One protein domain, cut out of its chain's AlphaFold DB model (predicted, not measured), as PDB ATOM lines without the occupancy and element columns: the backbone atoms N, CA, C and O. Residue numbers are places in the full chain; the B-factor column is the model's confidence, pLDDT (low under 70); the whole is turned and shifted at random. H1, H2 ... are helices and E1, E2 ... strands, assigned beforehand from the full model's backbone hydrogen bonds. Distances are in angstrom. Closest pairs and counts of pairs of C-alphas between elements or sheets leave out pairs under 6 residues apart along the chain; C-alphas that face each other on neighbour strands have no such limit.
ATOM      1  N   SER A 182     -10.605 -49.829   7.207       98.12
ATOM      2  CA  SER A 182      -9.701 -48.785   7.716       98.12
ATOM      3  C   SER A 182      -9.528 -47.592   6.768       98.12
ATOM      4  O   SER A 182      -9.666 -46.449   7.204       98.12
ATOM      5  N   PHE A 183      -9.301 -47.815   5.470       97.88
ATOM      6  CA  PHE A 183      -9.238 -46.723   4.488       97.88
ATOM      7  C   PHE A 183     -10.589 -46.025   4.314       97.88
ATOM      8  O   PHE A 183     -10.639 -44.809   4.154       97.88
ATOM      9  N   ASN A 184     -11.695 -46.765   4.376       98.06
ATOM     10  CA  ASN A 184     -13.032 -46.183   4.281       98.06
ATOM     11  C   ASN A 184     -13.349 -45.306   5.497       98.06
ATOM     12  O   ASN A 184     -13.923 -44.231   5.334       98.06
ATOM     13  N   LEU A 185     -12.917 -45.715   6.694       97.81
ATOM     14  CA  LEU A 185     -12.997 -44.879   7.889       97.81
ATOM     15  C   LEU A 185     -12.158 -43.603   7.732       97.81
ATOM     16  O   LEU A 185     -12.676 -42.513   7.961       97.81
ATOM     17  N   LEU A 186     -10.902 -43.719   7.284       97.69
ATOM     18  CA  LEU A 186     -10.035 -42.564   7.016       97.69
ATOM     19  C   LEU A 186     -10.702 -41.574   6.052       97.69
ATOM     20  O   LEU A 186     -10.802 -40.386   6.355       97.69
ATOM     21  N   ARG A 187     -11.202 -42.064   4.915       98.12
ATOM     22  CA  ARG A 187     -11.878 -41.245   3.899       98.12
ATOM     23  C   ARG A 187     -13.138 -40.588   4.446       98.12
ATOM     24  O   ARG A 187     -13.316 -39.396   4.240       98.12
ATOM     25  N   SER A 188     -13.947 -41.313   5.222       97.81
ATOM     26  CA  SER A 188     -15.132 -40.749   5.880       97.81
ATOM     27  C   SER A 188     -14.779 -39.591   6.815       97.81
ATOM     28  O   SER A 188     -15.521 -38.613   6.871       97.81
ATOM     29  N   ILE A 189     -13.661 -39.671   7.543       97.69
ATOM     30  CA  ILE A 189     -13.188 -38.565   8.386       97.69
ATOM     31  C   ILE A 189     -12.717 -37.402   7.509       97.69
ATOM     32  O   ILE A 189     -13.150 -36.268   7.713       97.69
ATOM     33  N   LEU A 190     -11.892 -37.668   6.493       97.44
ATOM     34  CA  LEU A 190     -11.423 -36.643   5.555       97.44
ATOM     35  C   LEU A 190     -12.577 -35.957   4.806       97.44
ATOM     36  O   LEU A 190     -12.483 -34.768   4.515       97.44
ATOM     37  N   ASP A 191     -13.686 -36.633   4.524       97.31
ATOM     38  CA  ASP A 191     -14.870 -36.030   3.900       97.31
ATOM     39  C   ASP A 191     -15.530 -34.979   4.796       97.31
ATOM     40  O   ASP A 191     -16.004 -33.958   4.299       97.31
ATOM     41  N   THR A 192     -15.453 -35.164   6.114       96.44
ATOM     42  CA  THR A 192     -15.911 -34.186   7.110       96.44
ATOM     43  C   THR A 192     -14.876 -33.111   7.442       96.44
ATOM     44  O   THR A 192     -15.125 -32.284   8.322       96.44
ATOM     45  N   ALA A 193     -13.717 -33.103   6.766       96.06
ATOM     46  CA  ALA A 193     -12.646 -32.180   7.111       96.06
ATOM     47  C   ALA A 193     -13.105 -30.719   6.977       96.06
ATOM     48  O   ALA A 193     -13.644 -30.339   5.931       96.06
ATOM     49  N   PRO A 194     -12.844 -29.884   7.993       94.62
ATOM     50  CA  PRO A 194     -13.160 -28.465   7.942       94.62
ATOM     51  C   PRO A 194     -12.442 -27.785   6.773       94.62
ATOM     52  O   PRO A 194     -11.230 -27.937   6.601       94.62
ATOM     53  N   ILE A 195     -13.204 -27.032   5.979       93.00
ATOM     54  CA  ILE A 195     -12.717 -26.285   4.816       93.00
ATOM     55  C   ILE A 195     -12.599 -24.818   5.208       93.00
ATOM     56  O   ILE A 195     -13.516 -24.261   5.811       93.00
ATOM     57  N   LEU A 196     -11.481 -24.196   4.851       89.25
ATOM     58  CA  LEU A 196     -11.241 -22.773   5.002       89.25
ATOM     59  C   LEU A 196     -12.186 -22.000   4.065       89.25
ATOM     60  O   LEU A 196     -12.088 -22.163   2.849       89.25
ATOM     61  N   PRO A 197     -13.095 -21.159   4.592       86.25
ATOM     62  CA  PRO A 197     -13.984 -20.360   3.756       86.25
ATOM     63  C   PRO A 197     -13.229 -19.467   2.765       86.25
ATOM     64  O   PRO A 197     -12.292 -18.752   3.143       86.25
ATOM     65  N   ALA A 210     -14.283 -26.042  13.941       74.69
ATOM     66  CA  ALA A 210     -13.276 -27.094  13.821       74.69
ATOM     67  C   ALA A 210     -11.940 -26.652  13.170       74.69
ATOM     68  O   ALA A 210     -11.162 -27.500  12.735       74.69
ATOM     69  N   LEU A 211     -11.659 -25.346  13.102       79.94
ATOM     70  CA  LEU A 211     -10.384 -24.793  12.621       79.94
ATOM     71  C   LEU A 211      -9.716 -23.941  13.705       79.94
ATOM     72  O   LEU A 211     -10.359 -23.051  14.263       79.94
ATOM     73  N   TYR A 212      -8.418 -24.159  13.932       78.75
ATOM     74  CA  TYR A 212      -7.579 -23.282  14.749       78.75
ATOM     75  C   TYR A 212      -6.759 -22.339  13.872       78.75
ATOM     76  O   TYR A 212      -6.270 -22.706  12.800       78.75
ATOM     77  N   ILE A 213      -6.599 -21.109  14.357       76.00
ATOM     78  CA  ILE A 213      -5.638 -20.151  13.821       76.00
ATOM     79  C   ILE A 213      -4.376 -20.288  14.659       76.00
ATOM     80  O   ILE A 213      -4.408 -20.049  15.864       76.00
ATOM     81  N   LEU A 214      -3.255 -20.632  14.033       73.25
ATOM     82  CA  LEU A 214      -1.972 -20.546  14.715       73.25
ATOM     83  C   LEU A 214      -1.549 -19.077  14.800       73.25
ATOM     84  O   LEU A 214      -1.077 -18.485  13.821       73.25
ATOM     85  N   GLU A 215      -1.720 -18.493  15.987       57.94
ATOM     86  CA  GLU A 215      -1.219 -17.168  16.355       57.94
ATOM     87  C   GLU A 215       0.303 -17.195  16.513       57.94
ATOM     88  O   GLU A 215       0.839 -17.161  17.610       57.94
ATOM     89  N   ASN A 216       1.006 -17.339  15.397       54.62
ATOM     90  CA  ASN A 216       2.399 -16.949  15.197       54.62
ATOM     91  C   ASN A 216       2.743 -17.261  13.739       54.62
ATOM     92  O   ASN A 216       3.499 -18.195  13.446       54.62
ATOM     93  N   PRO A 217       2.159 -16.527  12.772       53.84
ATOM     94  CA  PRO A 217       2.649 -16.631  11.415       53.84
ATOM     95  C   PRO A 217       4.125 -16.254  11.460       53.84
ATOM     96  O   PRO A 217       4.494 -15.230  12.035       53.84
ATOM     97  N   CYS A 218       4.979 -17.085  10.857       53.81
ATOM     98  CA  CYS A 218       6.311 -16.644  10.467       53.81
ATOM     99  C   CYS A 218       6.147 -15.224   9.893       53.81
ATOM    100  O   CYS A 218       5.378 -15.087   8.938       53.81
ATOM    101  N   PRO A 219       6.771 -14.173  10.465       59.06
ATOM    102  CA  PRO A 219       6.488 -12.786  10.080       59.06
ATOM    103  C   PRO A 219       6.627 -12.558   8.574       59.06
ATOM    104  O   PRO A 219       5.920 -11.753   7.980       59.06
ATOM    105  N   ALA A 220       7.499 -13.355   7.955       59.28
ATOM    106  CA  ALA A 220       7.750 -13.397   6.530       59.28
ATOM    107  C   ALA A 220       6.514 -13.803   5.696       59.28
ATOM    108  O   ALA A 220       6.346 -13.326   4.585       59.28
ATOM    109  N   LEU A 221       5.635 -14.669   6.209       58.91
ATOM    110  CA  LEU A 221       4.506 -15.209   5.450       58.91
ATOM    111  C   LEU A 221       3.308 -14.272   5.363       58.91
ATOM    112  O   LEU A 221       2.478 -14.457   4.479       58.91
ATOM    113  N   GLY A 222       3.175 -13.307   6.278       63.25
ATOM    114  CA  GLY A 222       2.091 -12.322   6.265       63.25
ATOM    115  C   GLY A 222       0.664 -12.896   6.355       63.25
ATOM    116  O   GLY A 222      -0.280 -12.123   6.494       63.25
ATOM    117  N   SER A 223       0.469 -14.215   6.314       68.06
ATOM    118  CA  SER A 223      -0.815 -14.910   6.337       68.06
ATOM    119  C   SER A 223      -0.909 -15.811   7.562       68.06
ATOM    120  O   SER A 223       0.029 -16.546   7.871       68.06
ATOM    121  N   ALA A 224      -2.057 -15.773   8.239       76.06
ATOM    122  CA  ALA A 224      -2.386 -16.740   9.277       76.06
ATOM    123  C   ALA A 224      -2.279 -18.167   8.715       76.06
ATOM    124  O   ALA A 224      -2.675 -18.412   7.573       76.06
ATOM    125  N   ARG A 225      -1.724 -19.091   9.503       81.25
ATOM    126  CA  ARG A 225      -1.789 -20.524   9.204       81.25
ATOM    127  C   ARG A 225      -3.021 -21.099   9.884       81.25
ATOM    128  O   ARG A 225      -3.287 -20.781  11.042       81.25
ATOM    129  N   TYR A 226      -3.750 -21.917   9.138       86.50
ATOM    130  CA  TYR A 226      -4.925 -22.621   9.624       86.50
ATOM    131  C   TYR A 226      -4.587 -24.092   9.781       86.50
ATOM    132  O   TYR A 226      -3.947 -24.677   8.905       86.50
ATOM    133  N   GLU A 227      -5.044 -24.671  10.877       90.25
ATOM    134  CA  GLU A 227      -4.928 -26.094  11.160       90.25
ATOM    135  C   GLU A 227      -6.296 -26.655  11.538       90.25
ATOM    136  O   GLU A 227      -7.194 -25.928  11.974       90.25
ATOM    137  N   TRP A 228      -6.470 -27.960  11.340       92.75
ATOM    138  CA  TRP A 228      -7.660 -28.649  11.822       92.75
ATOM    139  C   TRP A 228      -7.690 -28.686  13.350       92.75
ATOM    140  O   TRP A 228      -6.652 -28.646  14.008       92.75
ATOM    141  N   SER A 229      -8.891 -28.769  13.922       90.56
ATOM    142  CA  SER A 229      -9.040 -28.851  15.371       90.56
ATOM    143  C   SER A 229      -8.402 -30.109  15.953       90.56
ATOM    144  O   SER A 229      -8.385 -31.153  15.310       90.56
ATOM    145  N   GLN A 230      -7.941 -30.042  17.204       88.50
ATOM    146  CA  GLN A 230      -7.442 -31.194  17.957       88.50
ATOM    147  C   GLN A 230      -8.436 -32.358  17.958       88.50
ATOM    148  O   GLN A 230      -8.033 -33.498  17.764       88.50
ATOM    149  N   GLY A 231      -9.740 -32.083  18.077       90.38
ATOM    150  CA  GLY A 231     -10.768 -33.121  17.968       90.38
ATOM    151  C   GLY A 231     -10.781 -33.811  16.599       90.38
ATOM    152  O   GLY A 231     -10.858 -35.037  16.526       90.38
ATOM    153  N   PHE A 232     -10.646 -33.047  15.508       93.19
ATOM    154  CA  PHE A 232     -10.540 -33.616  14.163       93.19
ATOM    155  C   PHE A 232      -9.229 -34.386  13.973       93.19
ATOM    156  O   PHE A 232      -9.239 -35.497  13.446       93.19
ATOM    157  N   LEU A 233      -8.107 -33.822  14.427       92.19
ATOM    158  CA  LEU A 233      -6.792 -34.455  14.359       92.19
ATOM    159  C   LEU A 233      -6.775 -35.779  15.131       92.19
ATOM    160  O   LEU A 233      -6.300 -36.772  14.593       92.19
ATOM    161  N   ALA A 234      -7.357 -35.839  16.331       90.94
ATOM    162  CA  ALA A 234      -7.463 -37.066  17.116       90.94
ATOM    163  C   ALA A 234      -8.240 -38.162  16.367       90.94
ATOM    164  O   ALA A 234      -7.770 -39.299  16.267       90.94
ATOM    165  N   ALA A 235      -9.388 -37.818  15.774       94.25
ATOM    166  CA  ALA A 235     -10.166 -38.750  14.958       94.25
ATOM    167  C   ALA A 235      -9.377 -39.219  13.720       94.25
ATOM    168  O   ALA A 235      -9.331 -40.413  13.418       94.25
ATOM    169  N   LEU A 236      -8.701 -38.293  13.034       95.38
ATOM    170  CA  LEU A 236      -7.855 -38.587  11.882       95.38
ATOM    171  C   LEU A 236      -6.705 -39.539  12.244       95.38
ATOM    172  O   LEU A 236      -6.503 -40.540  11.558       95.38
ATOM    173  N   PHE A 237      -5.978 -39.272  13.330       93.44
ATOM    174  CA  PHE A 237      -4.884 -40.129  13.791       93.44
ATOM    175  C   PHE A 237      -5.374 -41.509  14.217       93.44
ATOM    176  O   PHE A 237      -4.714 -42.505  13.920       93.44
ATOM    177  N   HIS A 238      -6.545 -41.596  14.849       93.38
ATOM    178  CA  HIS A 238      -7.166 -42.880  15.155       93.38
ATOM    179  C   HIS A 238      -7.410 -43.707  13.880       93.38
ATOM    180  O   HIS A 238      -7.010 -44.871  13.819       93.38
ATOM    181  N   ALA A 239      -7.973 -43.106  12.827       96.19
ATOM    182  CA  ALA A 239      -8.172 -43.802  11.554       96.19
ATOM    183  C   ALA A 239      -6.855 -44.165  10.849       96.19
ATOM    184  O   ALA A 239      -6.731 -45.268  10.317       96.19
ATOM    185  N   LEU A 240      -5.850 -43.283  10.883       95.56
ATOM    186  CA  LEU A 240      -4.516 -43.570  10.346       95.56
ATOM    187  C   LEU A 240      -3.847 -44.749  11.063       95.56
ATOM    188  O   LEU A 240      -3.266 -45.607  10.404       95.56
ATOM    189  N   ASN A 241      -3.971 -44.838  12.390       94.06
ATOM    190  CA  ASN A 241      -3.491 -45.990  13.153       94.06
ATOM    191  C   ASN A 241      -4.199 -47.284  12.728       94.06
ATOM    192  O   ASN A 241      -3.542 -48.316  12.627       94.06
ATOM    193  N   GLY A 242      -5.498 -47.224  12.417       95.00
ATOM    194  CA  GLY A 242      -6.231 -48.347  11.826       95.00
ATOM    195  C   GLY A 242      -5.665 -48.776  10.468       95.00
ATOM    196  O   GLY A 242      -5.450 -49.961  10.238       95.00
ATOM    197  N   VAL A 243      -5.347 -47.823   9.583       96.00
ATOM    198  CA  VAL A 243      -4.700 -48.127   8.291       96.00
ATOM    199  C   VAL A 243      -3.327 -48.772   8.489       96.00
ATOM    200  O   VAL A 243      -3.008 -49.743   7.810       96.00
ATOM    201  N   ILE A 244      -2.524 -48.269   9.429       94.38
ATOM    202  CA  ILE A 244      -1.197 -48.826   9.728       94.38
ATOM    203  C   ILE A 244      -1.308 -50.228  10.327       94.38
ATOM    204  O   ILE A 244      -0.500 -51.091   9.996       94.38
ATOM    205  N   ALA A 245      -2.289 -50.470  11.195       94.06
ATOM    206  CA  ALA A 245      -2.514 -51.788  11.777       94.06
ATOM    207  C   ALA A 245      -2.899 -52.825  10.711       94.06
ATOM    208  O   ALA A 245      -2.386 -53.941  10.737       94.06
ATOM    209  N   ASP A 246      -3.750 -52.440   9.756       96.62
ATOM    210  CA  ASP A 246      -4.252 -53.345   8.718       96.62
ATOM    211  C   ASP A 246      -3.266 -53.541   7.551       96.62
ATOM    212  O   ASP A 246      -3.165 -54.643   7.013       96.62
ATOM    213  N   HIS A 247      -2.545 -52.487   7.144       95.44
ATOM    214  CA  HIS A 247      -1.750 -52.451   5.898       95.44
ATOM    215  C   HIS A 247      -0.266 -52.107   6.097       95.44
ATOM    216  O   HIS A 247       0.509 -52.093   5.140       95.44
ATOM    217  N   GLY A 248       0.161 -51.830   7.329       93.81
ATOM    218  CA  GLY A 248       1.542 -51.484   7.666       93.81
ATOM    219  C   GLY A 248       1.960 -50.062   7.273       93.81
ATOM    220  O   GLY A 248       1.155 -49.192   6.940       93.81
ATOM    221  N   GLU A 249       3.269 -49.807   7.324       93.50
ATOM    222  CA  GLU A 249       3.852 -48.496   6.999       93.50
ATOM    223  C   GLU A 249       4.289 -48.358   5.531       93.50
ATOM    224  O   GLU A 249       4.820 -47.319   5.157       93.50
ATOM    225  N   GLY A 250       4.099 -49.397   4.709       92.81
ATOM    226  CA  GLY A 250       4.591 -49.461   3.331       92.81
ATOM    227  C   GLY A 250       3.699 -48.768   2.285       92.81
ATOM    228  O   GLY A 250       2.778 -48.025   2.644       92.81
ATOM    229  N   PRO A 251       3.941 -49.046   0.986       93.75
ATOM    230  CA  PRO A 251       3.232 -48.432  -0.142       93.75
ATOM    231  C   PRO A 251       1.706 -48.580  -0.117       93.75
ATOM    232  O   PRO A 251       1.014 -47.693  -0.611       93.75
ATOM    233  N   ASP A 252       1.194 -49.668   0.469       94.81
ATOM    234  CA  ASP A 252      -0.244 -49.961   0.558       94.81
ATOM    235  C   ASP A 252      -0.894 -49.448   1.858       94.81
ATOM    236  O   ASP A 252      -2.116 -49.453   1.977       94.81
ATOM    237  N   GLY A 253      -0.094 -48.983   2.825       95.00
ATOM    238  CA  GLY A 253      -0.552 -48.507   4.130       95.00
ATOM    239  C   GLY A 253      -0.266 -47.022   4.338       95.00
ATOM    240  O   GLY A 253      -0.807 -46.171   3.625       95.00
ATOM    241  N   TRP A 254       0.579 -46.687   5.320       94.50
ATOM    242  CA  TRP A 254       0.899 -45.289   5.656       94.50
ATOM    243  C   TRP A 254       1.373 -44.458   4.461       94.50
ATOM    244  O   TRP A 254       0.908 -43.329   4.291       94.50
ATOM    245  N   GLU A 255       2.279 -44.979   3.622       94.12
ATOM    246  CA  GLU A 255       2.815 -44.185   2.511       94.12
ATOM    247  C   GLU A 255       1.734 -43.772   1.518       94.12
ATOM    248  O   GLU A 255       1.866 -42.722   0.889       94.12
ATOM    249  N   ALA A 256       0.678 -44.575   1.399       95.69
ATOM    250  CA  ALA A 256      -0.503 -44.281   0.613       95.69
ATOM    251  C   ALA A 256      -1.423 -43.285   1.326       95.69
ATOM    252  O   ALA A 256      -1.758 -42.233   0.774       95.69
ATOM    253  N   ALA A 257      -1.782 -43.586   2.575       96.19
ATOM    254  CA  ALA A 257      -2.701 -42.783   3.376       96.19
ATOM    255  C   ALA A 257      -2.224 -41.338   3.557       96.19
ATOM    256  O   ALA A 257      -3.018 -40.407   3.429       96.19
ATOM    257  N   ARG A 258      -0.920 -41.121   3.777       96.06
ATOM    258  CA  ARG A 258      -0.360 -39.773   3.958       96.06
ATOM    259  C   ARG A 258      -0.582 -38.851   2.760       96.06
ATOM    260  O   ARG A 258      -0.691 -37.642   2.939       96.06
ATOM    261  N   TRP A 259      -0.679 -39.406   1.550       97.00
ATOM    262  CA  TRP A 259      -1.004 -38.623   0.359       97.00
ATOM    263  C   TRP A 259      -2.482 -38.231   0.308       97.00
ATOM    264  O   TRP A 259      -2.762 -37.090  -0.047       97.00
ATOM    265  N   GLU A 260      -3.410 -39.104   0.729       97.50
ATOM    266  CA  GLU A 260      -4.832 -38.737   0.859       97.50
ATOM    267  C   GLU A 260      -5.008 -37.594   1.876       97.50
ATOM    268  O   GLU A 260      -5.723 -36.622   1.615       97.50
ATOM    269  N   VAL A 261      -4.283 -37.656   3.000       96.94
ATOM    270  CA  VAL A 261      -4.287 -36.588   4.009       96.94
ATOM    271  C   VAL A 261      -3.656 -35.304   3.471       96.94
ATOM    272  O   VAL A 261      -4.249 -34.237   3.622       96.94
ATOM    273  N   TYR A 262      -2.496 -35.386   2.807       96.94
ATOM    274  CA  TYR A 262      -1.845 -34.236   2.171       96.94
ATOM    275  C   TYR A 262      -2.777 -33.537   1.176       96.94
ATOM    276  O   TYR A 262      -2.939 -32.320   1.239       96.94
ATOM    277  N   ASP A 263      -3.421 -34.292   0.283       97.19
ATOM    278  CA  ASP A 263      -4.326 -33.738  -0.725       97.19
ATOM    279  C   ASP A 263      -5.532 -33.052  -0.072       97.19
ATOM    280  O   ASP A 263      -5.924 -31.944  -0.471       97.19
ATOM    281  N   LYS A 264      -6.105 -33.675   0.967       97.62
ATOM    282  CA  LYS A 264      -7.223 -33.087   1.706       97.62
ATOM    283  C   LYS A 264      -6.799 -31.834   2.463       97.62
ATOM    284  O   LYS A 264      -7.484 -30.824   2.358       97.62
ATOM    285  N   ALA A 265      -5.673 -31.854   3.170       96.00
ATOM    286  CA  ALA A 265      -5.156 -30.689   3.885       96.00
ATOM    287  C   ALA A 265      -4.837 -29.544   2.915       96.00
ATOM    288  O   ALA A 265      -5.309 -28.423   3.103       96.00
ATOM    289  N   SER A 266      -4.113 -29.843   1.832       95.50
ATOM    290  CA  SER A 266      -3.734 -28.879   0.798       95.50
ATOM    291  C   SER A 266      -4.946 -28.178   0.191       95.50
ATOM    292  O   SER A 266      -4.867 -26.985  -0.099       95.50
ATOM    293  N   SER A 267      -6.033 -28.909  -0.061       95.38
ATOM    294  CA  SER A 267      -7.255 -28.354  -0.652       95.38
ATOM    295  C   SER A 267      -8.131 -27.647   0.381       95.38
ATOM    296  O   SER A 267      -8.501 -26.497   0.168       95.38
ATOM    297  N   ALA A 268      -8.419 -28.291   1.513       94.81
ATOM    298  CA  ALA A 268      -9.319 -27.766   2.533       94.81
ATOM    299  C   ALA A 268      -8.750 -26.528   3.238       94.81
ATOM    300  O   ALA A 268      -9.504 -25.616   3.550       94.81
ATOM    301  N   LEU A 269      -7.438 -26.470   3.474       93.00
ATOM    302  CA  LEU A 269      -6.790 -25.385   4.221       93.00
ATOM    303  C   LEU A 269      -6.026 -24.406   3.319       93.00
ATOM    304  O   LEU A 269      -5.360 -23.505   3.830       93.00
ATOM    305  N   ASN A 270      -6.077 -24.596   1.994       91.88
ATOM    306  CA  ASN A 270      -5.237 -23.886   1.022       91.88
ATOM    307  C   ASN A 270      -3.743 -23.895   1.422       91.88
ATOM    308  O   ASN A 270      -3.036 -22.892   1.324       91.88
ATOM    309  N   SER A 271      -3.279 -25.035   1.937       92.44
ATOM    310  CA  SER A 271      -1.980 -25.183   2.600       92.44
ATOM    311  C   SER A 271      -0.964 -25.986   1.786       92.44
ATOM    312  O   SER A 271       0.086 -26.342   2.310       92.44
ATOM    313  N   GLY A 272      -1.251 -26.276   0.516       94.88
ATOM    314  CA  GLY A 272      -0.316 -26.976  -0.365       94.88
ATOM    315  C   GLY A 272       0.836 -26.110  -0.871       94.88
ATOM    316  O   GLY A 272       0.939 -24.914  -0.575       94.88
ATOM    317  N   LEU A 273       1.663 -26.717  -1.727       96.38
ATOM    318  CA  LEU A 273       2.789 -26.058  -2.387       96.38
ATOM    319  C   LEU A 273       2.365 -24.750  -3.069       96.38
ATOM    320  O   LEU A 273       1.618 -24.756  -4.045       96.38
ATOM    321  N   SER A 274       2.877 -23.624  -2.594       95.00
ATOM    322  CA  SER A 274       2.549 -22.287  -3.086       95.00
ATOM    323  C   SER A 274       3.772 -21.375  -3.042       95.00
ATOM    324  O   SER A 274       4.730 -21.616  -2.305       95.00
ATOM    325  N   TYR A 275       3.765 -20.335  -3.876       94.38
ATOM    326  CA  TYR A 275       4.812 -19.319  -3.877       94.38
ATOM    327  C   TYR A 275       4.351 -18.074  -3.127       94.38
ATOM    328  O   TYR A 275       3.238 -17.591  -3.344       94.38
ATOM    329  N   VAL A 276       5.230 -17.534  -2.286       92.00
ATOM    330  CA  VAL A 276       4.982 -16.345  -1.464       92.00
ATOM    331  C   VAL A 276       5.849 -15.202  -1.995       92.00
ATOM    332  O   VAL A 276       7.053 -15.192  -1.717       92.00
ATOM    333  N   PRO A 277       5.267 -14.241  -2.746       91.00
ATOM    334  CA  PRO A 277       6.018 -13.155  -3.378       91.00
ATOM    335  C   PRO A 277       6.863 -12.341  -2.401       91.00
ATOM    336  O   PRO A 277       8.026 -12.085  -2.688       91.00
ATOM    337  N   ASP A 278       6.319 -12.031  -1.223       88.56
ATOM    338  CA  ASP A 278       6.972 -11.166  -0.230       88.56
ATOM    339  C   ASP A 278       8.304 -11.731   0.284       88.56
ATOM    340  O   ASP A 278       9.213 -10.986   0.640       88.56
ATOM    341  N   THR A 279       8.439 -13.060   0.305       89.88
ATOM    342  CA  THR A 279       9.654 -13.748   0.781       89.88
ATOM    343  C   THR A 279      10.484 -14.343  -0.339       89.88
ATOM    344  O   THR A 279      11.567 -14.869  -0.092       89.88
ATOM    345  N   GLU A 280       9.944 -14.314  -1.555       92.88
ATOM    346  CA  GLU A 280      10.422 -15.053  -2.708       92.88
ATOM    347  C   GLU A 280      10.675 -16.549  -2.439       92.88
ATOM    348  O   GLU A 280      11.632 -17.126  -2.959       92.88
ATOM    349  N   LYS A 281       9.826 -17.203  -1.635       93.31
ATOM    350  CA  LYS A 281       9.976 -18.624  -1.280       93.31
ATOM    351  C   LYS A 281       8.796 -19.471  -1.728       93.31
ATOM    352  O   LYS A 281       7.650 -19.028  -1.736       93.31
ATOM    353  N   TRP A 282       9.106 -20.721  -2.057       94.88
ATOM    354  CA  TRP A 282       8.119 -21.790  -2.114       94.88
ATOM    355  C   TRP A 282       7.895 -22.322  -0.706       94.88
ATOM    356  O   TRP A 282       8.854 -22.564   0.023       94.88
ATOM    357  N   ILE A 283       6.636 -22.490  -0.330       93.88
ATOM    358  CA  ILE A 283       6.241 -23.107   0.931       93.88
ATOM    359  C   ILE A 283       5.227 -24.204   0.655       93.88
ATOM    360  O   ILE A 283       4.468 -24.124  -0.304       93.88
ATOM    361  N   ASP A 284       5.202 -25.215   1.511       95.31
ATOM    362  CA  ASP A 284       4.166 -26.241   1.493       95.31
ATOM    363  C   ASP A 284       3.864 -26.665   2.934       95.31
ATOM    364  O   ASP A 284       4.480 -27.600   3.440       95.31
ATOM    365  N   PRO A 285       3.000 -25.936   3.660       92.56
ATOM    366  CA  PRO A 285       2.622 -26.333   5.013       92.56
ATOM    367  C   PRO A 285       1.988 -27.732   5.098       92.56
ATOM    368  O   PRO A 285       2.216 -28.426   6.082       92.56
ATOM    369  N   ALA A 286       1.246 -28.184   4.083       94.62
ATOM    370  CA  ALA A 286       0.659 -29.525   4.048       94.62
ATOM    371  C   ALA A 286       1.723 -30.629   3.963       94.62
ATOM    372  O   ALA A 286       1.454 -31.772   4.335       94.62
ATOM    373  N   ARG A 287       2.947 -30.301   3.531       94.69
ATOM    374  CA  ARG A 287       4.075 -31.235   3.445       94.69
ATOM    375  C   ARG A 287       4.362 -31.976   4.749       94.69
ATOM    376  O   ARG A 287       4.846 -33.100   4.666       94.69
ATOM    377  N   ILE A 288       4.026 -31.413   5.913       92.38
ATOM    378  CA  ILE A 288       4.207 -32.088   7.211       92.38
ATOM    379  C   ILE A 288       3.587 -33.491   7.229       92.38
ATOM    380  O   ILE A 288       4.144 -34.403   7.830       92.38
ATOM    381  N   TRP A 289       2.481 -33.689   6.503       94.06
ATOM    382  CA  TRP A 289       1.787 -34.972   6.417       94.06
ATOM    383  C   TRP A 289       2.589 -36.020   5.655       94.06
ATOM    384  O   TRP A 289       2.436 -37.210   5.894       94.06
ATOM    385  N   LEU A 290       3.471 -35.594   4.754       94.31
ATOM    386  CA  LEU A 290       4.301 -36.485   3.952       94.31
ATOM    387  C   LEU A 290       5.552 -36.956   4.701       94.31
ATOM    388  O   LEU A 290       6.193 -37.923   4.277       94.31
ATOM    389  N   GLU A 291       5.896 -36.302   5.806       89.12
ATOM    390  CA  GLU A 291       7.085 -36.589   6.592       89.12
ATOM    391  C   GLU A 291       6.781 -37.647   7.668       89.12
ATOM    392  O   GLU A 291       5.851 -37.534   8.462       89.12
ATOM    393  N   THR A 292       7.596 -38.703   7.715       70.38
ATOM    394  CA  THR A 292       7.468 -39.829   8.659       70.38
ATOM    395  C   THR A 292       7.454 -39.469  10.166       70.38
ATOM    396  O   THR A 292       6.838 -40.220  10.922       70.38
ATOM    397  N   PRO A 293       8.086 -38.381  10.667       60.84
ATOM    398  CA  PRO A 293       8.152 -38.111  12.109       60.84
ATOM    399  C   PRO A 293       6.802 -37.833  12.783       60.84
ATOM    400  O   PRO A 293       6.672 -38.068  13.982       60.84
ATOM    401  N   TYR A 294       5.797 -37.354  12.044       62.62
ATOM    402  CA  TYR A 294       4.584 -36.798  12.656       62.62
ATOM    403  C   TYR A 294       3.713 -37.837  13.378       62.62
ATOM    404  O   TYR A 294       3.100 -37.531  14.396       62.62
ATOM    405  N   LEU A 295       3.715 -39.092  12.915       61.12
ATOM    406  CA  LEU A 295       3.000 -40.179  13.593       61.12
ATOM    407  C   LEU A 295       3.640 -40.586  14.922       61.12
ATOM    408  O   LEU A 295       2.953 -41.129  15.783       61.12
ATOM    409  N   LYS A 296       4.949 -40.369  15.091       67.25
ATOM    410  CA  LYS A 296       5.642 -40.735  16.332       67.25
ATOM    411  C   LYS A 296       5.291 -39.773  17.463       67.25
ATOM    412  O   LYS A 296       5.055 -40.225  18.573       67.25
ATOM    413  N   LEU A 297       5.156 -38.484  17.147       63.56
ATOM    414  CA  LEU A 297       4.820 -37.444  18.122       63.56
ATOM    415  C   LEU A 297       3.473 -37.698  18.816       63.56
ATOM    416  O   LEU A 297       3.364 -37.519  20.021       63.56
ATOM    417  N   TYR A 298       2.474 -38.203  18.089       61.62
ATOM    418  CA  TYR A 298       1.150 -38.492  18.656       61.62
ATOM    419  C   TYR A 298       1.027 -39.855  19.351       61.62
ATOM    420  O   TYR A 298       0.036 -40.102  20.031       61.62
ATOM    421  N   LYS A 299       2.004 -40.756  19.191       60.47
ATOM    422  CA  LYS A 299       2.022 -42.034  19.924       60.47
ATOM    423  C   LYS A 299       2.549 -41.882  21.354       60.47
ATOM    424  O   LYS A 299       2.311 -42.771  22.166       60.47
ATOM    425  N   GLU A 300       3.277 -40.805  21.643       59.88
ATOM    426  CA  GLU A 300       4.033 -40.648  22.892       59.88
ATOM    427  C   GLU A 300       3.376 -39.715  23.917       59.88
ATOM    428  O   GLU A 300       3.763 -39.753  25.084       59.88
TER     429      GLU A 300
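AT A GLANCE: This is residues 182 to 197 and 210 to 300 of the 305 residues of an uncharacterized protein of Sistotremastrum suecicum HHB10207 ss-3 (UniProt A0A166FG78). Three helices, H1, H2 and H3, make an up-and-down bundle, with short H4 side by side with H3; H2 and H3 meet near their linked ends and spread from there. Two small strand hairpins, E1-E2 and E3-E4, lie toward one end of the long axis, and H5 points across H2. The printed part has 107 residues, with H1, E1, E2, H2, H3, E3, E4, H4 and H5 in that order; it is mostly helix, and each hairpin is its own antiparallel two-stranded sheet. It is compact, with a radius of gyration of the C-alphas of 14.4 A, yet elongated in outline, spanning 44 by 26 by 26 A.

IN THESE COORDINATES: Find C-alpha 182 at (-9.701, -48.785, 7.716); from there H1 runs to residue 191, over 14.3 A. Beyond the cut look for E1, residues 211 to 214, and E2, residues 225 to 228. H2 begins at C-alpha 230, at (-7.442, -31.194, 17.957), and runs 25.1 A to residue 247. H3, residues 254 to 268, covers 20.5 A. Next come E3, residues 274 to 276, E4, residues 281 to 283, and H4, residues 285 to 290. H5, residues 294 to 300, ends at C-alpha 300, at (4.033, -40.648, 22.892).

HOW THE PARTS SIT: Begin at the hub, H3. It only just touches H1, with 3 pairs of C-alphas within 8 A; the closest, Leu 190 and Lys 264, are 6.7 A apart. H1 touches H2 at a shallow tilt of 26 degrees, opposite ways, closest at the C-alphas of Leu 186 and Ala 239, 5.1 A. In the helical hairpin of H2 and H3, residues 240 to 247 of H2 alone touch residues 254 to 257 of H3, closest at the C-alphas of Ile 244 and Trp 254, 5.8 A. H4 touches H3 at a shallow tilt of 17 degrees, opposite ways, closest at the C-alphas of Ser 266 and Ala 286, 5.5 A. H5 is close to H2 but not clearly touching, about perpendicular at 83 degrees, with the C-alphas of Phe 237 and Leu 295 closest at 7.9 A. In the hairpin of E1 and E2, N 212 and O 227 are 2.9 A apart; in that of E3 and E4, N 274 and O 283 are 2.8 A apart, both within hydrogen-bond range. E2 and H3 are near each other, while E1 and E3 are apart. Every O i to N i+4 pair is within range in H1 and H2, but 9 of 11 in H3, 0 of 2 in H4 and 0 of 3 in H5, where O i to N i+3 gives 3 of 3 in H4 and 1 of 4 in H5.

THE WHOLE: The two C-alphas farthest apart, of Asp 246 and Asp 278, are 44.6 A apart. Residues 198 to 209 are cut out, and C-alphas 197 and 210 stand 12.1 A apart across the cut. Of the links printed whole, none is long. The mean pLDDT of the printed part is 87.5; look for values under 70 at residues 215 to 223 and 293 to 300.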